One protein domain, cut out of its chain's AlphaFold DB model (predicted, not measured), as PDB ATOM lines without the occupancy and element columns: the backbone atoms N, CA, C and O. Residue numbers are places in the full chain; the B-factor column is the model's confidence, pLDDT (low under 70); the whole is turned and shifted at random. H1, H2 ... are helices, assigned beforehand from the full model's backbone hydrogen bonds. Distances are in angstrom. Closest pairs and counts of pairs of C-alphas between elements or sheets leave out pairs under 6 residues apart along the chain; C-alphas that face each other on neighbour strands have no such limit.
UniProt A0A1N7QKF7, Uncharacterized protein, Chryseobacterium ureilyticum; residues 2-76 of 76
ATOM      1  N   MET A   2      28.075 -19.928  56.795       45.91
ATOM      2  CA  MET A   2      27.019 -20.462  55.923       45.91
ATOM      3  C   MET A   2      26.842 -19.480  54.763       45.91
ATOM      4  O   MET A   2      25.995 -18.601  54.817       45.91
ATOM      5  N   TYR A   3      27.695 -19.596  53.745       47.75
ATOM      6  CA  TYR A   3      27.599 -18.807  52.507       47.75
ATOM      7  C   TYR A   3      27.272 -19.681  51.291       47.75
ATOM      8  O   TYR A   3      27.511 -19.272  50.163       47.75
ATOM      9  N   VAL A   4      26.706 -20.876  51.492       51.16
ATOM     10  CA  VAL A   4      26.339 -21.760  50.369       51.16
ATOM     11  C   VAL A   4      25.143 -21.205  49.584       51.16
ATOM     12  O   VAL A   4      25.037 -21.446  48.393       51.16
ATOM     13  N   LEU A   5      24.288 -20.390  50.216       52.28
ATOM     14  CA  LEU A   5      23.097 -19.800  49.586       52.28
ATOM     15  C   LEU A   5      23.290 -18.359  49.092       52.28
ATOM     16  O   LEU A   5      22.395 -17.817  48.453       52.28
ATOM     17  N   ALA A   6      24.419 -17.708  49.392       54.75
ATOM     18  CA  ALA A   6      24.560 -16.267  49.151       54.75
ATOM     19  C   ALA A   6      24.632 -15.900  47.656       54.75
ATOM     20  O   ALA A   6      24.406 -14.745  47.303       54.75
ATOM     21  N   THR A   7      24.932 -16.868  46.785       63.59
ATOM     22  CA  THR A   7      25.079 -16.660  45.335       63.59
ATOM     23  C   THR A   7      24.201 -17.579  44.483       63.59
ATOM     24  O   THR A   7      24.220 -17.469  43.257       63.59
ATOM     25  N   THR A   8      23.412 -18.474  45.088       71.12
ATOM     26  CA  THR A   8      22.508 -19.362  44.345       71.12
ATOM     27  C   THR A   8      21.303 -18.573  43.844       71.12
ATOM     28  O   THR A   8      20.601 -17.933  44.624       71.12
ATOM     29  N   ASN A   9      21.035 -18.630  42.536       77.62
ATOM     30  CA  ASN A   9      19.835 -18.029  41.959       77.62
ATOM     31  C   ASN A   9      18.584 -18.650  42.612       77.62
ATOM     32  O   ASN A   9      18.469 -19.870  42.686       77.62
ATOM     33  N   ALA A  10      17.636 -17.824  43.070       81.25
ATOM     34  CA  ALA A  10      16.411 -18.301  43.717       81.25
ATOM     35  C   ALA A  10      15.615 -19.286  42.837       81.25
ATOM     36  O   ALA A  10      15.003 -20.214  43.358       81.25
ATOM     37  N   GLY A  11      15.684 -19.140  41.509       83.00
ATOM     38  CA  GLY A  11      15.097 -20.081  40.555       83.00
ATOM     39  C   GLY A  11      15.677 -21.495  40.645       83.00
ATOM     40  O   GLY A  11      14.955 -22.452  40.393       83.00
ATOM     41  N   GLU A  12      16.931 -21.648  41.068       87.44
ATOM     42  CA  GLU A  12      17.544 -22.961  41.300       87.44
ATOM     43  C   GLU A  12      17.026 -23.619  42.578       87.44
ATOM     44  O   GLU A  12      16.782 -24.822  42.605       87.44
ATOM     45  N   VAL A  13      16.756 -22.825  43.616       87.19
ATOM     46  CA  VAL A  13      16.149 -23.325  44.861       87.19
ATOM     47  C   VAL A  13      14.729 -23.837  44.605       87.19
ATOM     48  O   VAL A  13      14.327 -24.859  45.155       87.19
ATOM     49  N   LEU A  14      13.977 -23.173  43.721       89.50
ATOM     50  CA  LEU A  14      12.623 -23.596  43.348       89.50
ATOM     51  C   LEU A  14      12.582 -24.925  42.575       89.50
ATOM     52  O   LEU A  14      11.533 -25.559  42.540       89.50
ATOM     53  N   LYS A  15      13.703 -25.366  41.991       90.75
ATOM     54  CA  LYS A  15      13.819 -26.661  41.299       90.75
ATOM     55  C   LYS A  15      14.146 -27.825  42.249       90.75
ATOM     56  O   LYS A  15      14.087 -28.979  41.839       90.75
ATOM     57  N   VAL A  16      14.468 -27.555  43.519       91.88
ATOM     58  CA  VAL A  16      14.836 -28.594  44.504       91.88
ATOM     59  C   VAL A  16      13.744 -29.655  44.720       91.88
ATOM     60  O   VAL A  16      14.104 -30.825  44.805       91.88
ATOM     61  N   PRO A  17      12.433 -29.336  44.772       93.75
ATOM     62  CA  PRO A  17      11.401 -30.368  44.901       93.75
ATOM     63  C   PRO A  17      11.445 -31.406  43.773       93.75
ATOM     64  O   PRO A  17      11.382 -32.598  44.046       93.75
ATOM     65  N   MET A  18      11.665 -30.965  42.532       92.56
ATOM     66  CA  MET A  18      11.796 -31.853  41.374       92.56
ATOM     67  C   MET A  18      13.033 -32.750  41.469       92.56
ATOM     68  O   MET A  18      12.959 -33.931  41.156       92.56
ATOM     69  N   PHE A  19      14.161 -32.210  41.943       94.94
ATOM     70  CA  PHE A  19      15.355 -33.014  42.215       94.94
ATOM     71  C   PHE A  19      15.064 -34.133  43.219       94.94
ATOM     72  O   PHE A  19      15.497 -35.264  43.024       94.94
ATOM     73  N   VAL A  20      14.325 -33.823  44.291       95.69
ATOM     74  CA  VAL A  20      13.964 -34.815  45.311       95.69
ATOM     75  C   VAL A  20      13.038 -35.880  44.730       95.69
ATOM     76  O   VAL A  20      13.271 -37.056  44.979       95.69
ATOM     77  N   GLU A  21      12.027 -35.495  43.952       94.94
ATOM     78  CA  GLU A  21      11.117 -36.442  43.292       94.94
ATOM     79  C   GLU A  21      11.877 -37.396  42.360       94.94
ATOM     80  O   GLU A  21      11.763 -38.609  42.521       94.94
ATOM     81  N   HIS A  22      12.740 -36.867  41.485       93.56
ATOM     82  CA  HIS A  22      13.547 -37.679  40.562       93.56
ATOM     83  C   HIS A  22      14.517 -38.610  41.308       93.56
ATOM     84  O   HIS A  22      14.641 -39.788  40.983       93.56
ATOM     85  N   TYR A  23      15.147 -38.123  42.384       95.12
ATOM     86  CA  TYR A  23      16.022 -38.948  43.220       95.12
ATOM     87  C   TYR A  23      15.270 -40.073  43.952       95.12
ATOM     88  O   TYR A  23      15.818 -41.157  44.138       95.12
ATOM     89  N   MET A  24      14.021 -39.844  44.364       95.50
ATOM     90  CA  MET A  24      13.202 -40.863  45.036       95.50
ATOM     91  C   MET A  24      12.773 -41.998  44.097       95.50
ATOM     92  O   MET A  24      12.534 -43.113  44.566       95.50
ATOM     93  N   GLU A  25      12.669 -41.725  42.796       93.31
ATOM     94  CA  GLU A  25      12.382 -42.726  41.761       93.31
ATOM     95  C   GLU A  25      13.649 -43.464  41.298       93.31
ATOM     96  O   GLU A  25      13.571 -44.569  40.758       93.31
ATOM     97  N   TYR A  26      14.826 -42.892  41.560       92.62
ATOM     98  CA  TYR A  26      16.106 -43.468  41.185       92.62
ATOM     99  C   TYR A  26      16.493 -44.674  42.051       92.62
ATOM    100  O   TYR A  26      16.527 -44.631  43.284       92.62
ATOM    101  N   HIS A  27      16.870 -45.770  41.395       90.56
ATOM    102  CA  HIS A  27      17.328 -46.987  42.058       90.56
ATOM    103  C   HIS A  27      18.853 -46.991  42.223       90.56
ATOM    104  O   HIS A  27      19.563 -47.697  41.511       90.56
ATOM    105  N   GLY A  28      19.348 -46.228  43.197       92.25
ATOM    106  CA  GLY A  28      20.776 -46.145  43.509       92.25
ATOM    107  C   GLY A  28      21.062 -45.201  44.673       92.25
ATOM    108  O   GLY A  28      20.173 -44.858  45.459       92.25
ATOM    109  N   ASN A  29      22.318 -44.788  44.821       94.94
ATOM    110  CA  ASN A  29      22.699 -43.806  45.834       94.94
ATOM    111  C   ASN A  29      22.760 -42.376  45.267       94.94
ATOM    112  O   ASN A  29      22.752 -42.152  44.060       94.94
ATOM    113  N   LEU A  30      22.827 -41.383  46.159       93.06
ATOM    114  CA  LEU A  30      22.848 -39.970  45.770       93.06
ATOM    115  C   LEU A  30      24.060 -39.604  44.900       93.06
ATOM    116  O   LEU A  30      23.933 -38.777  44.004       93.06
ATOM    117  N   SER A  31      25.235 -40.188  45.153       93.75
ATOM    118  CA  SER A  31      26.417 -39.896  44.334       93.75
ATOM    119  C   SER A  31      26.287 -40.435  42.914       93.75
ATOM    120  O   SER A  31      26.659 -39.729  41.986       93.75
ATOM    121  N   GLU A  32      25.724 -41.631  42.739       92.75
ATOM    122  CA  GLU A  32      25.439 -42.211  41.421       92.75
ATOM    123  C   GLU A  32      24.434 -41.350  40.664       92.75
ATOM    124  O   GLU A  32      24.717 -40.945  39.542       92.75
ATOM    125  N   PHE A  33      23.341 -40.961  41.326       93.44
ATOM    126  CA  PHE A  33      22.352 -40.048  40.760       93.44
ATOM    127  C   PHE A  33      22.996 -38.743  40.272       93.44
ATOM    128  O   PHE A  33      22.775 -38.316  39.140       93.44
ATOM    129  N   VAL A  34      23.826 -38.110  41.106       93.00
ATOM    130  CA  VAL A  34      24.498 -36.862  40.728       93.00
ATOM    131  C   VAL A  34      25.477 -37.087  39.575       93.00
ATOM    132  O   VAL A  34      25.513 -36.274  38.660       93.00
ATOM    133  N   MET A  35      26.256 -38.171  39.578       91.25
ATOM    134  CA  MET A  35      27.169 -38.466  38.469       91.25
ATOM    135  C   MET A  35      26.407 -38.687  37.161       91.25
ATOM    136  O   MET A  35      26.762 -38.102  36.147       91.25
ATOM    137  N   GLU A  36      25.327 -39.459  37.185       90.12
ATOM    138  CA  GLU A  36      24.559 -39.787  35.984       90.12
ATOM    139  C   GLU A  36      23.943 -38.556  35.311       90.12
ATOM    140  O   GLU A  36      23.957 -38.465  34.085       90.12
ATOM    141  N   HIS A  37      23.484 -37.582  36.102       91.62
ATOM    142  CA  HIS A  37      22.783 -36.400  35.590       91.62
ATOM    143  C   HIS A  37      23.696 -35.180  35.391       91.62
ATOM    144  O   HIS A  37      23.426 -34.343  34.532       91.62
ATOM    145  N   TYR A  38      24.788 -35.062  36.155       90.25
ATOM    146  CA  TYR A  38      25.659 -33.878  36.142       90.25
ATOM    147  C   TYR A  38      27.062 -34.127  35.571       90.25
ATOM    148  O   TYR A  38      27.765 -33.152  35.291       90.25
ATOM    149  N   ASP A  39      27.483 -35.381  35.364       89.19
ATOM    150  CA  ASP A  39      28.773 -35.712  34.747       89.19
ATOM    151  C   ASP A  39      28.604 -36.153  33.288       89.19
ATOM    152  O   ASP A  39      28.363 -37.317  32.979       89.19
ATOM    153  N   ASN A  40      28.750 -35.190  32.369       71.75
ATOM    154  CA  ASN A  40      28.753 -35.415  30.917       71.75
ATOM    155  C   ASN A  40      27.584 -36.300  30.428       71.75
ATOM    156  O   ASN A  40      27.758 -37.198  29.594       71.75
ATOM    157  N   HIS A  41      26.403 -36.030  30.987       74.94
ATOM    158  CA  HIS A  41      25.162 -36.746  30.730       74.94
ATOM    159  C   HIS A  41      24.815 -36.743  29.230       74.94
ATOM    160  O   HIS A  41      24.966 -35.734  28.527       74.94
ATOM    161  N   LYS A  42      24.381 -37.897  28.715       81.38
ATOM    162  CA  LYS A  42      24.063 -38.094  27.295       81.38
ATOM    163  C   LYS A  42      22.562 -38.053  27.096       81.38
ATOM    164  O   LYS A  42      21.827 -38.604  27.888       81.38
ATOM    165  N   LYS A  43      22.131 -37.509  25.960       85.50
ATOM    166  CA  LYS A  43      20.718 -37.503  25.590       85.50
ATOM    167  C   LYS A  43      20.145 -38.916  25.473       85.50
ATOM    168  O   LYS A  43      20.520 -39.662  24.565       85.50
ATOM    169  N   ASP A  44      19.195 -39.209  26.339       87.38
ATOM    170  CA  ASP A  44      18.441 -40.448  26.456       87.38
ATOM    171  C   ASP A  44      16.931 -40.146  26.577       87.38
ATOM    172  O   ASP A  44      16.434 -39.194  25.962       87.38
ATOM    173  N   ALA A  45      16.177 -41.024  27.241       86.69
ATOM    174  CA  ALA A  45      14.719 -40.977  27.282       86.69
ATOM    175  C   ALA A  45      14.175 -39.940  28.282       86.69
ATOM    176  O   ALA A  45      13.086 -39.405  28.059       86.69
ATOM    177  N   ASP A  46      14.920 -39.658  29.345       88.56
ATOM    178  CA  ASP A  46      14.604 -38.731  30.432       88.56
ATOM    179  C   ASP A  46      15.280 -37.368  30.289       88.56
ATOM    180  O   ASP A  46      14.878 -36.436  30.982       88.56
ATOM    181  N   TRP A  47      16.135 -37.186  29.280       89.94
ATOM    182  CA  TRP A  47      16.767 -35.910  28.927       89.94
ATOM    183  C   TRP A  47      15.917 -34.649  29.173       89.94
ATOM    184  O   TRP A  47      16.399 -33.679  29.758       89.94
ATOM    185  N   ASP A  48      14.658 -34.622  28.711       91.19
ATOM    186  CA  ASP A  48      13.769 -33.457  28.850       91.19
ATOM    187  C   ASP A  48      13.337 -33.187  30.307       91.19
ATOM    188  O   ASP A  48      13.037 -32.040  30.663       91.19
ATOM    189  N   ALA A  49      13.265 -34.223  31.142       90.38
ATOM    190  CA  ALA A  49      13.082 -34.105  32.585       90.38
ATOM    191  C   ALA A  49      14.374 -33.607  33.245       90.38
ATOM    192  O   ALA A  49      14.325 -32.641  34.013       90.38
ATOM    193  N   ASP A  50      15.524 -34.146  32.846       92.19
ATOM    194  CA  ASP A  50      16.828 -33.782  33.411       92.19
ATOM    195  C   ASP A  50      17.181 -32.322  33.150       92.19
ATOM    196  O   ASP A  50      17.700 -31.628  34.024       92.19
ATOM    197  N   GLN A  51      16.787 -31.791  31.986       91.44
ATOM    198  CA  GLN A  51      16.962 -30.371  31.658       91.44
ATOM    199  C   GLN A  51      16.288 -29.417  32.662       91.44
ATOM    200  O   GLN A  51      16.611 -28.223  32.670       91.44
ATOM    201  N   LYS A  52      15.342 -29.907  33.474       91.19
ATOM    202  CA  LYS A  52      14.602 -29.126  34.474       91.19
ATOM    203  C   LYS A  52      15.190 -29.246  35.882       91.19
ATOM    204  O   LYS A  52      14.799 -28.458  36.748       91.19
ATOM    205  N   LEU A  53      16.138 -30.159  36.102       93.31
ATOM    206  CA  LEU A  53      16.847 -30.278  37.370       93.31
ATOM    207  C   LEU A  53      17.626 -28.990  37.689       93.31
ATOM    208  O   LEU A  53      17.994 -28.219  36.785       93.31
ATOM    209  N   PRO A  54      17.884 -28.720  38.981       91.50
ATOM    210  CA  PRO A  54      18.735 -27.612  39.382       91.50
ATOM    211  C   PRO A  54      20.087 -27.672  38.664       91.50
ATOM    212  O   PRO A  54      20.653 -28.744  38.516       91.50
ATOM    213  N   PHE A  55      20.626 -26.532  38.254       89.19
ATOM    214  CA  PHE A  55      21.970 -26.311  37.718       89.19
ATOM    215  C   PHE A  55      22.297 -26.922  36.344       89.19
ATOM    216  O   PHE A  55      23.359 -26.604  35.818       89.19
ATOM    217  N   ILE A  56      21.397 -27.699  35.724       89.06
ATOM    218  CA  ILE A  56      21.583 -28.222  34.352       89.06
ATOM    219  C   ILE A  56      21.438 -27.098  33.314       89.06
ATOM    220  O   ILE A  56      22.355 -26.825  32.547       89.06
ATOM    221  N   ASN A  57      20.308 -26.386  33.345       85.94
ATOM    222  CA  ASN A  57      20.068 -25.174  32.556       85.94
ATOM    223  C   ASN A  57      19.692 -24.023  33.491       85.94
ATOM    224  O   ASN A  57      18.500 -23.756  33.717       85.94
ATOM    225  N   PRO A  58      20.687 -23.367  34.109       77.44
ATOM    226  CA  PRO A  58      20.405 -22.283  35.024       77.44
ATOM    227  C   PRO A  58      19.824 -21.079  34.270       77.44
ATOM    228  O   PRO A  58      20.313 -20.736  33.190       77.44
ATOM    229  N   PRO A  59      18.784 -20.410  34.802       69.88
ATOM    230  CA  PRO A  59      18.255 -19.213  34.184       69.88
ATOM    231  C   PRO A  59      19.336 -18.133  34.190       69.88
ATOM    232  O   PRO A  59      20.024 -17.915  35.194       69.88
ATOM    233  N   ILE A  60      19.458 -17.435  33.059       65.81
ATOM    234  CA  ILE A  60      20.320 -16.261  32.939       65.81
ATOM    235  C   ILE A  60      19.836 -15.249  33.987       65.81
ATOM    236  O   ILE A  60      18.657 -14.914  34.063       65.81
ATOM    237  N   VAL A  61      20.752 -14.878  34.874       61.97
ATOM    238  CA  VAL A  61      20.497 -14.377  36.229       61.97
ATOM    239  C   VAL A  61      19.575 -13.150  36.266       61.97
ATOM    240  O   VAL A  61      19.836 -12.151  35.600       61.97
ATOM    241  N   LEU A  62      18.560 -13.165  37.143       52.47
ATOM    242  CA  LEU A  62      17.991 -11.935  37.704       52.47
ATOM    243  C   LEU A  62      18.914 -11.499  38.854       52.47
ATOM    244  O   LEU A  62      18.688 -11.838  40.016       52.47
ATOM    245  N   THR A  63      20.029 -10.846  38.528       52.78
ATOM    246  CA  THR A  63      20.987 -10.388  39.542       52.78
ATOM    247  C   THR A  63      20.371  -9.208  40.279       52.78
ATOM    248  O   THR A  63      20.245  -8.119  39.718       52.78
ATOM    249  N   VAL A  64      19.993  -9.393  41.543       52.19
ATOM    250  CA  VAL A  64      19.609  -8.271  42.405       52.19
ATOM    251  C   VAL A  64      20.891  -7.572  42.854       52.19
ATOM    252  O   VAL A  64      21.554  -7.997  43.797       52.19
ATOM    253  N   HIS A  65      21.271  -6.502  42.155       52.25
ATOM    254  CA  HIS A  65      22.310  -5.594  42.633       52.25
ATOM    255  C   HIS A  65      21.778  -4.813  43.840       52.25
ATOM    256  O   HIS A  65      21.067  -3.822  43.690       52.25
ATOM    257  N   ALA A  66      22.138  -5.242  45.047       57.75
ATOM    258  CA  ALA A  66      22.003  -4.405  46.231       57.75
ATOM    259  C   ALA A  66      23.135  -3.363  46.215       57.75
ATOM    260  O   ALA A  66      24.265  -3.659  46.599       57.75
ATOM    261  N   GLN A  67      22.858  -2.156  45.714       59.12
ATOM    262  CA  GLN A  67      23.779  -1.030  45.867       59.12
ATOM    263  C   GLN A  67      23.675  -0.507  47.304       59.12
ATOM    264  O   GLN A  67      22.596  -0.117  47.750       59.12
ATOM    265  N   LEU A  68      24.788  -0.516  48.039       67.00
ATOM    266  CA  LEU A  68      24.867   0.190  49.317       67.00
ATOM    267  C   LEU A  68      24.818   1.703  49.042       67.00
ATOM    268  O   LEU A  68      25.486   2.154  48.109       67.00
ATOM    269  N   PRO A  69      24.052   2.494  49.814       73.44
ATOM    270  CA  PRO A  69      24.050   3.943  49.659       73.44
ATOM    271  C   PRO A  69      25.447   4.517  49.930       73.44
ATOM    272  O   PRO A  69      26.144   4.061  50.839       73.44
ATOM    273  N   GLU A  70      25.853   5.522  49.148       73.12
ATOM    274  CA  GLU A  70      27.106   6.240  49.383       73.12
ATOM    275  C   GLU A  70      27.047   6.935  50.750       73.12
ATOM    276  O   GLU A  70      26.248   7.844  50.983       73.12
ATOM    277  N   LEU A  71      27.893   6.487  51.681       69.94
ATOM    278  CA  LEU A  71      28.063   7.142  52.972       69.94
ATOM    279  C   LEU A  71      28.910   8.402  52.768       69.94
ATOM    280  O   LEU A  71      30.139   8.354  52.798       69.94
ATOM    281  N   ILE A  72      28.250   9.539  52.546       72.88
ATOM    282  CA  ILE A  72      28.917  10.842  52.533       72.88
ATOM    283  C   ILE A  72      29.171  11.251  53.987       72.88
ATOM    284  O   ILE A  72      28.284  11.761  54.672       72.88
ATOM    285  N   PHE A  73      30.393  11.033  54.470       71.19
ATOM    286  CA  PHE A  73      30.848  11.628  55.725       71.19
ATOM    287  C   PHE A  73      31.277  13.074  55.457       71.19
ATOM    288  O   PHE A  73      32.328  13.327  54.871       71.19
ATOM    289  N   SER A  74      30.450  14.037  55.870       71.31
ATOM    290  CA  SER A  74      30.848  15.444  55.912       71.31
ATOM    291  C   SER A  74      31.711  15.668  57.157       71.31
ATOM    292  O   SER A  74      31.246  15.472  58.278       71.31
ATOM    293  N   HIS A  75      32.977  16.038  56.959       66.00
ATOM    294  CA  HIS A  75      33.818  16.560  58.032       66.00
ATOM    295  C   HIS A  75      33.415  18.016  58.309       66.00
ATOM    296  O   HIS A  75      33.533  18.862  57.422       66.00
ATOM    297  N   SER A  76      32.919  18.273  59.522       61.50
ATOM    298  CA  SER A  76      32.698  19.606  60.107       61.50
ATOM    299  C   SER A  76      33.960  20.153  60.757       61.50
ATOM    300  O   SER A  76      34.611  19.344  61.461       61.50
TER     301      SER A  76
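What this domain is: This is residues 2 to 76 of the 76 residues of an uncharacterized protein of Chryseobacterium ureilyticum (UniProt A0A1N7QKF7). With little regular structure, this is a small body of short helices and loops, from which residues 65 to 76 stick out as a long tail. Its 75 printed residues hold H1, H2, H3 and H4 in that order and no named strand: all helix, though named elements hold only 27 residues. It is extended, radius of gyration of the C-alphas 19.1 A, spanning 71 by 24 by 21 A.

How they stand to each other: Start at H1, residues 10 to 13, which meets H2, residues 16 to 25, only through their link. H2 and H3, residues 30 to 38, are close but not clearly touching; look at their closest C-alphas, Tyr 23 and Phe 33, 6.9 A apart. H4, residues 47 to 50, is near H2. In H2 and H3 every O i to N i+4 pair is within hydrogen-bond range.

Where its parts are: Find C-alpha 10 at (16.411, -18.301, 43.717), where H1 begins. H2 runs 14.6 A, H3 11.7 A; H4 ends at C-alpha 50, (16.828, -33.782, 33.411).

The domain as a whole: The printed part has no cut. Confidence is under 70 at residues 2 to 7, 59 to 68, 71 and 75 to 76.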